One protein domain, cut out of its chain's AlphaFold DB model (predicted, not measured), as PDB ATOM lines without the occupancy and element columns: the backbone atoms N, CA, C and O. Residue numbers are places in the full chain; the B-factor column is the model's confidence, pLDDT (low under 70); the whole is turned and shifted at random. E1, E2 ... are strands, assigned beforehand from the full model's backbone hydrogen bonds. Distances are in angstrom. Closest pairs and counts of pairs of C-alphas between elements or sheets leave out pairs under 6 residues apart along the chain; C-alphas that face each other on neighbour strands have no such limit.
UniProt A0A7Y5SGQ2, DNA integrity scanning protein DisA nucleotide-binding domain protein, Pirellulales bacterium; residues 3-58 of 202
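What this domain is: This is residues 3 to 58 of the 202 residues of the protein "DNA integrity scanning protein DisA nucleotide-binding domain protein" of Pirellulales bacterium (UniProt A0A7Y5SGQ2). A twisted slab of four antiparallel strands, E3 to E6, makes the larger part, and a small separate hairpin of two strands, E1 with E2, stands apart from it; the looping stretch of residues 15 to 29 joins the two and reaches, at Gln 20, the end of the long axis away from the slab. The printed part has 56 residues, with no named helix and six named strands, E1 to E6 in chain order. The class is all strand, and the larger sheet runs E3, E4, E5, E6. The whole is only just loose, close to compact, with a radius of gyration of the C-alphas of 12.4 A and spans of 34 by 24 by 18 A.

How they stand to each other: Begin at E4, residues 38 to 43, an inner strand antiparallel to E3, residues 30 to 35, at 155 degrees; N 32 and O 40 are 2.9 A apart, within hydrogen-bond range. On to E5, residues 46 to 52, also antiparallel to E4, find N 41 and O 49 at 2.8 A. Edge strand E6, residues 55 to 57, is antiparallel to E5, with N 57 and O 50 at 2.8 A. These four form a meander, each strand the antiparallel neighbour of the one before. The sheet is only just strongly twisted, its C-alphas lying up to 4.1 A off its best plane. Look next at the hairpin of E1, residues 3 to 5, and E2, residues 10 to 14, antiparallel at 140 degrees, with N 4 and O 12 at 2.8 A. E2 and E3 are apart.

Where its parts are: Find C-alpha 3 at (113.487, 95.071, 111.684), where E1 begins. E2 runs 11.1 A, E3 15.4 A and E4 17.1 A. E5 runs 17.8 A from C-alpha 46 at (121.826, 112.106, 108.034). E6 ends at C-alpha 57, (129.145, 110.417, 120.180).

The domain as a whole: The C-alphas of Gln 20 and Tyr 53, the two farthest apart, stand 34.6 A from each other. The printed part has no cut; the link from E2 to E3 is long, and the others are tight. No printed residue is under 70 in pLDDT.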
ATOM      1  N   VAL A   3     114.278  95.480 110.517       94.25
ATOM      2  CA  VAL A   3     113.487  95.071 111.684       94.25
ATOM      3  C   VAL A   3     112.761  96.307 112.207       94.25
ATOM      4  O   VAL A   3     113.402  97.302 112.536       94.25
ATOM      5  N   LEU A   4     111.433  96.255 112.270       94.06
ATOM      6  CA  LEU A   4     110.602  97.352 112.760       94.06
ATOM      7  C   LEU A   4     110.402  97.226 114.272       94.06
ATOM      8  O   LEU A   4     109.999  96.169 114.765       94.06
ATOM      9  N   SER A   5     110.672  98.303 115.005       93.56
ATOM     10  CA  SER A   5     110.549  98.353 116.464       93.56
ATOM     11  C   SER A   5     110.282  99.777 116.946       93.56
ATOM     12  O   SER A   5     110.731 100.736 116.326       93.56
ATOM     13  N   ASP A   6     109.587  99.900 118.074       92.38
ATOM     14  CA  ASP A   6     109.358 101.152 118.808       92.38
ATOM     15  C   ASP A   6     110.195 101.238 120.100       92.38
ATOM     16  O   ASP A   6     109.825 101.951 121.032       92.38
ATOM     17  N   SER A   7     111.296 100.478 120.183       85.69
ATOM     18  CA  SER A   7     112.146 100.231 121.368       85.69
ATOM     19  C   SER A   7     111.558  99.335 122.465       85.69
ATOM     20  O   SER A   7     112.315  98.861 123.312       85.69
ATOM     21  N   ARG A   8     110.249  99.055 122.453       92.69
ATOM     22  CA  ARG A   8     109.585  98.175 123.435       92.69
ATOM     23  C   ARG A   8     109.226  96.824 122.834       92.69
ATOM     24  O   ARG A   8     109.406  95.794 123.476       92.69
ATOM     25  N   CYS A   9     108.747  96.843 121.596       94.50
ATOM     26  CA  CYS A   9     108.287  95.681 120.856       94.50
ATOM     27  C   CYS A   9     109.008  95.588 119.509       94.50
ATOM     28  O   CYS A   9     109.373  96.595 118.900       94.50
ATOM     29  N   VAL A  10     109.194  94.359 119.024       95.38
ATOM     30  CA  VAL A  10     109.608  94.088 117.642       95.38
ATOM     31  C   VAL A  10     108.367  93.660 116.869       95.38
ATOM     32  O   VAL A  10     107.727  92.675 117.226       95.38
ATOM     33  N   TYR A  11     108.032  94.399 115.815       93.56
ATOM     34  CA  TYR A  11     106.825  94.170 115.016       93.56
ATOM     35  C   TYR A  11     107.052  93.180 113.869       93.56
ATOM     36  O   TYR A  11     106.116  92.514 113.435       93.56
ATOM     37  N   GLY A  12     108.290  93.065 113.380       94.06
ATOM     38  CA  GLY A  12     108.656  92.144 112.305       94.06
ATOM     39  C   GLY A  12     109.610  92.765 111.290       94.06
ATOM     40  O   GLY A  12     110.312  93.730 111.590       94.06
ATOM     41  N   LEU A  13     109.638  92.192 110.087       95.88
ATOM     42  CA  LEU A  13     110.434  92.686 108.965       95.88
ATOM     43  C   LEU A  13     109.578  93.564 108.049       95.88
ATOM     44  O   LEU A  13     108.456  93.199 107.709       95.88
ATOM     45  N   GLY A  14     110.124  94.693 107.608       93.00
ATOM     46  CA  GLY A  14     109.440  95.605 106.693       93.00
ATOM     47  C   GLY A  14     110.397  96.444 105.855       93.00
ATOM     48  O   GLY A  14     111.619  96.323 105.958       93.00
ATOM     49  N   ASN A  15     109.837  97.292 104.997       89.25
ATOM     50  CA  ASN A  15     110.580  98.313 104.267       89.25
ATOM     51  C   ASN A  15     109.991  99.680 104.599       89.25
ATOM     52  O   ASN A  15     108.774  99.834 104.669       89.25
ATOM     53  N   PHE A  16     110.864 100.662 104.777       86.75
ATOM     54  CA  PHE A  16     110.468 102.044 104.985       86.75
ATOM     55  C   PHE A  16     110.212 102.730 103.637       86.75
ATOM     56  O   PHE A  16     111.128 102.839 102.817       86.75
ATOM     57  N   ASP A  17     108.977 103.181 103.398       88.75
ATOM     58  CA  ASP A  17     108.635 103.951 102.199       88.75
ATOM     59  C   ASP A  17     108.892 105.443 102.424       88.75
ATOM     60  O   ASP A  17     108.048 106.185 102.928       88.75
ATOM     61  N   ARG A  18     110.071 105.891 101.986       86.69
ATOM     62  CA  ARG A  18     110.488 107.297 102.054       86.69
ATOM     63  C   ARG A  18     109.516 108.257 101.354       86.69
ATOM     64  O   ARG A  18     109.504 109.430 101.703       86.69
ATOM     65  N   LYS A  19     108.726 107.807 100.369       89.06
ATOM     66  CA  LYS A  19     107.813 108.685  99.611       89.06
ATOM     67  C   LYS A  19     106.565 109.075 100.399       89.06
ATOM     68  O   LYS A  19     105.950 110.084 100.080       89.06
ATOM     69  N   GLN A  20     106.186 108.264 101.384       89.44
ATOM     70  CA  GLN A  20     104.995 108.476 102.211       89.44
ATOM     71  C   GLN A  20     105.333 109.086 103.577       89.44
ATOM     72  O   GLN A  20     104.443 109.296 104.395       89.44
ATOM     73  N   TYR A  21     106.614 109.354 103.831       91.62
ATOM     74  CA  TYR A  21     107.099 109.872 105.098       91.62
ATOM     75  C   TYR A  21     107.203 111.399 105.082       91.62
ATOM     76  O   TYR A  21     107.887 111.965 104.228       91.62
ATOM     77  N   ASP A  22     106.577 112.061 106.054       89.69
ATOM     78  CA  ASP A  22     106.792 113.487 106.291       89.69
ATOM     79  C   ASP A  22     108.087 113.692 107.086       89.69
ATOM     80  O   ASP A  22     108.195 113.350 108.263       89.69
ATOM     81  N   VAL A  23     109.082 114.280 106.424       87.31
ATOM     82  CA  VAL A  23     110.411 114.538 106.992       87.31
ATOM     83  C   VAL A  23     110.350 115.449 108.220       87.31
ATOM     84  O   VAL A  23     111.206 115.334 109.099       87.31
ATOM     85  N   THR A  24     109.347 116.328 108.307       88.94
ATOM     86  CA  THR A  24     109.206 117.280 109.418       88.94
ATOM     87  C   THR A  24     108.806 116.616 110.735       88.94
ATOM     88  O   THR A  24     109.069 117.187 111.792       88.94
ATOM     89  N   ASN A  25     108.265 115.392 110.693       89.19
ATOM     90  CA  ASN A  25     107.882 114.651 111.896       89.19
ATOM     91  C   ASN A  25     109.088 114.195 112.728       89.19
ATOM     92  O   ASN A  25     108.984 114.114 113.948       89.19
ATOM     93  N   ALA A  26     110.221 113.890 112.079       87.06
ATOM     94  CA  ALA A  26     111.460 113.445 112.729       87.06
ATOM     95  C   ALA A  26     111.275 112.320 113.777       87.06
ATOM     96  O   ALA A  26     111.952 112.285 114.803       87.06
ATOM     97  N   ASP A  27     110.352 111.397 113.516       90.62
ATOM     98  CA  ASP A  27     109.886 110.341 114.427       90.62
ATOM     99  C   ASP A  27     110.297 108.916 114.009       90.62
ATOM    100  O   ASP A  27     110.069 107.964 114.753       90.62
ATOM    101  N   THR A  28     110.921 108.748 112.839       92.75
ATOM    102  CA  THR A  28     111.371 107.443 112.337       92.75
ATOM    103  C   THR A  28     112.879 107.430 112.154       92.75
ATOM    104  O   THR A  28     113.424 108.205 111.372       92.75
ATOM    105  N   PHE A  29     113.559 106.507 112.832       94.12
ATOM    106  CA  PHE A  29     115.017 106.399 112.816       94.12
ATOM    107  C   PHE A  29     115.473 105.029 112.329       94.12
ATOM    108  O   PHE A  29     114.805 104.017 112.534       94.12
ATOM    109  N   GLU A  30     116.652 104.993 111.719       94.25
ATOM    110  CA  GLU A  30     117.311 103.760 111.302       94.25
ATOM    111  C   GLU A  30     118.539 103.511 112.181       94.25
ATOM    112  O   GLU A  30     119.433 104.353 112.281       94.25
ATOM    113  N   VAL A  31     118.591 102.338 112.818       94.81
ATOM    114  CA  VAL A  31     119.778 101.866 113.538       94.81
ATOM    115  C   VAL A  31     120.582 100.963 112.609       94.81
ATOM    116  O   VAL A  31     120.134  99.874 112.247       94.81
ATOM    117  N   LYS A  32     121.782 101.407 112.231       92.31
ATOM    118  CA  LYS A  32     122.708 100.643 111.387       92.31
ATOM    119  C   LYS A  32     123.809 100.046 112.249       92.31
ATOM    120  O   LYS A  32     124.615 100.777 112.817       92.31
ATOM    121  N   PHE A  33     123.867  98.722 112.333       90.19
ATOM    122  CA  PHE A  33     124.992  98.029 112.959       90.19
ATOM    123  C   PHE A  33     126.165  98.006 111.977       90.19
ATOM    124  O   PHE A  33     126.075  97.386 110.921       90.19
ATOM    125  N   VAL A  34     127.239  98.721 112.313       84.69
ATOM    126  CA  VAL A  34     128.377  98.955 111.409       84.69
ATOM    127  C   VAL A  34     129.461  97.898 111.614       84.69
ATOM    128  O   VAL A  34     129.932  97.289 110.660       84.69
ATOM    129  N   LYS A  35     129.858  97.670 112.870       79.94
ATOM    130  CA  LYS A  35     130.857  96.664 113.269       79.94
ATOM    131  C   LYS A  35     130.601  96.215 114.708       79.94
ATOM    132  O   LYS A  35     129.678  96.696 115.365       79.94
ATOM    133  N   HIS A  36     131.411  95.289 115.213       83.56
ATOM    134  CA  HIS A  36     131.304  94.829 116.598       83.56
ATOM    135  C   HIS A  36     131.321  96.013 117.583       83.56
ATOM    136  O   HIS A  36     132.160  96.906 117.465       83.56
ATOM    137  N   HIS A  37     130.356  96.038 118.508       89.00
ATOM    138  CA  HIS A  37     130.123  97.139 119.454       89.00
ATOM    139  C   HIS A  37     129.976  98.541 118.828       89.00
ATOM    140  O   HIS A  37     130.147  99.533 119.534       89.00
ATOM    141  N   CYS A  38     129.633  98.641 117.540       88.81
ATOM    142  CA  CYS A  38     129.492  99.909 116.833       88.81
ATOM    143  C   CYS A  38     128.197  99.956 116.025       88.81
ATOM    144  O   CYS A  38     128.002  99.176 115.087       88.81
ATOM    145  N   TRP A  39     127.339 100.917 116.339       93.25
ATOM    146  CA  TRP A  39     126.129 101.188 115.571       93.25
ATOM    147  C   TRP A  39     125.886 102.686 115.449       93.25
ATOM    148  O   TRP A  39     126.400 103.486 116.230       93.25
ATOM    149  N   GLU A  40     125.117 103.068 114.442       94.25
ATOM    150  CA  GLU A  40     124.798 104.457 114.145       94.25
ATOM    151  C   GLU A  40     123.287 104.659 114.123       94.25
ATOM    152  O   GLU A  40     122.546 103.798 113.644       94.25
ATOM    153  N   LEU A  41     122.844 105.807 114.633       94.75
ATOM    154  CA  LEU A  41     121.470 106.283 114.548       94.75
ATOM    155  C   LEU A  41     121.358 107.266 113.387       94.75
ATOM    156  O   LEU A  41     122.078 108.268 113.345       94.75
ATOM    157  N   TRP A  42     120.440 106.994 112.475       93.19
ATOM    158  CA  TRP A  42     120.221 107.773 111.265       93.19
ATOM    159  C   TRP A  42     118.799 108.319 111.221       93.19
ATOM    160  O   TRP A  42     117.846 107.621 111.572       93.19
ATOM    161  N   HIS A  43     118.656 109.542 110.717       92.38
ATOM    162  CA  HIS A  43     117.395 110.061 110.195       92.38
ATOM    163  C   HIS A  43     117.575 110.293 108.700       92.38
ATOM    164  O   HIS A  43     118.362 111.142 108.279       92.38
ATOM    165  N   LEU A  44     116.886 109.481 107.896       88.94
ATOM    166  CA  LEU A  44     117.029 109.458 106.440       88.94
ATOM    167  C   LEU A  44     118.500 109.279 106.014       88.94
ATOM    168  O   LEU A  44     119.073 108.208 106.209       88.94
ATOM    169  N   ASP A  45     119.097 110.315 105.427       84.75
ATOM    170  CA  ASP A  45     120.468 110.313 104.908       84.75
ATOM    171  C   ASP A  45     121.456 111.031 105.840       84.75
ATOM    172  O   ASP A  45     122.628 111.197 105.504       84.75
ATOM    173  N   THR A  46     121.001 111.434 107.029       86.38
ATOM    174  CA  THR A  46     121.826 112.106 108.034       86.38
ATOM    175  C   THR A  46     122.114 111.155 109.188       86.38
ATOM    176  O   THR A  46     121.210 110.752 109.921       86.38
ATOM    177  N   ALA A  47     123.389 110.814 109.381       89.31
ATOM    178  CA  ALA A  47     123.833 110.200 110.623       89.31
ATOM    179  C   ALA A  47     123.699 111.235 111.749       89.31
ATOM    180  O   ALA A  47     124.169 112.364 111.612       89.31
ATOM    181  N   LEU A  48     123.055 110.860 112.851       92.81
ATOM    182  CA  LEU A  48     122.820 111.737 114.003       92.81
ATOM    183  C   LEU A  48     123.737 111.398 115.175       92.81
ATOM    184  O   LEU A  48     124.182 112.284 115.899       92.81
ATOM    185  N   MET A  49     124.018 110.111 115.362       94.12
ATOM    186  CA  MET A  49     124.807 109.610 116.480       94.12
ATOM    187  C   MET A  49     125.524 108.327 116.081       94.12
ATOM    188  O   MET A  49     124.972 107.497 115.362       94.12
ATOM    189  N   ARG A  50     126.733 108.139 116.597       92.00
ATOM    190  CA  ARG A  50     127.470 106.880 116.530       92.00
ATOM    191  C   ARG A  50     127.759 106.410 117.943       92.00
ATOM    192  O   ARG A  50     128.223 107.189 118.769       92.00
ATOM    193  N   VAL A  51     127.472 105.147 118.222       92.69
ATOM    194  CA  VAL A  51     127.710 104.523 119.521       92.69
ATOM    195  C   VAL A  51     128.803 103.484 119.355       92.69
ATOM    196  O   VAL A  51     128.620 102.512 118.627       92.69
ATOM    197  N   GLU A  52     129.924 103.682 120.042       89.12
ATOM    198  CA  GLU A  52     131.048 102.741 120.090       89.12
ATOM    199  C   GLU A  52     131.238 102.277 121.537       89.12
ATOM    200  O   GLU A  52     131.359 103.097 122.443       89.12
ATOM    201  N   TYR A  53     131.222 100.963 121.781       90.81
ATOM    202  CA  TYR A  53     131.343 100.376 123.128       90.81
ATOM    203  C   TYR A  53     130.349 100.960 124.149       90.81
ATOM    204  O   TYR A  53     130.675 101.188 125.312       90.81
ATOM    205  N   GLY A  54     129.118 101.222 123.699       92.31
ATOM    206  CA  GLY A  54     128.056 101.800 124.527       92.31
ATOM    207  C   GLY A  54     128.195 103.302 124.794       92.31
ATOM    208  O   GLY A  54     127.338 103.864 125.467       92.31
ATOM    209  N   GLN A  55     129.227 103.960 124.259       94.38
ATOM    210  CA  GLN A  55     129.440 105.397 124.407       94.38
ATOM    211  C   GLN A  55     128.887 106.142 123.184       94.38
ATOM    212  O   GLN A  55     129.404 105.949 122.077       94.38
ATOM    213  N   PRO A  56     127.835 106.967 123.340       94.31
ATOM    214  CA  PRO A  56     127.312 107.782 122.254       94.31
ATOM    215  C   PRO A  56     128.235 108.966 121.955       94.31
ATOM    216  O   PRO A  56     128.745 109.630 122.855       94.31
ATOM    217  N   GLY A  57     128.410 109.261 120.672       90.81
ATOM    218  CA  GLY A  57     129.145 110.417 120.180       90.81
ATOM    219  C   GLY A  57     128.592 110.909 118.848       90.81
ATOM    220  O   GLY A  57     127.720 110.285 118.237       90.81
ATOM    221  N   LEU A  58     129.109 112.045 118.384       88.50
ATOM    222  CA  LEU A  58     128.779 112.540 117.053       88.50
ATOM    223  C   LEU A  58     129.278 111.550 115.988       88.50
ATOM    224  O   LEU A  58     130.360 110.971 116.150       88.50
TER     225      LEU A  58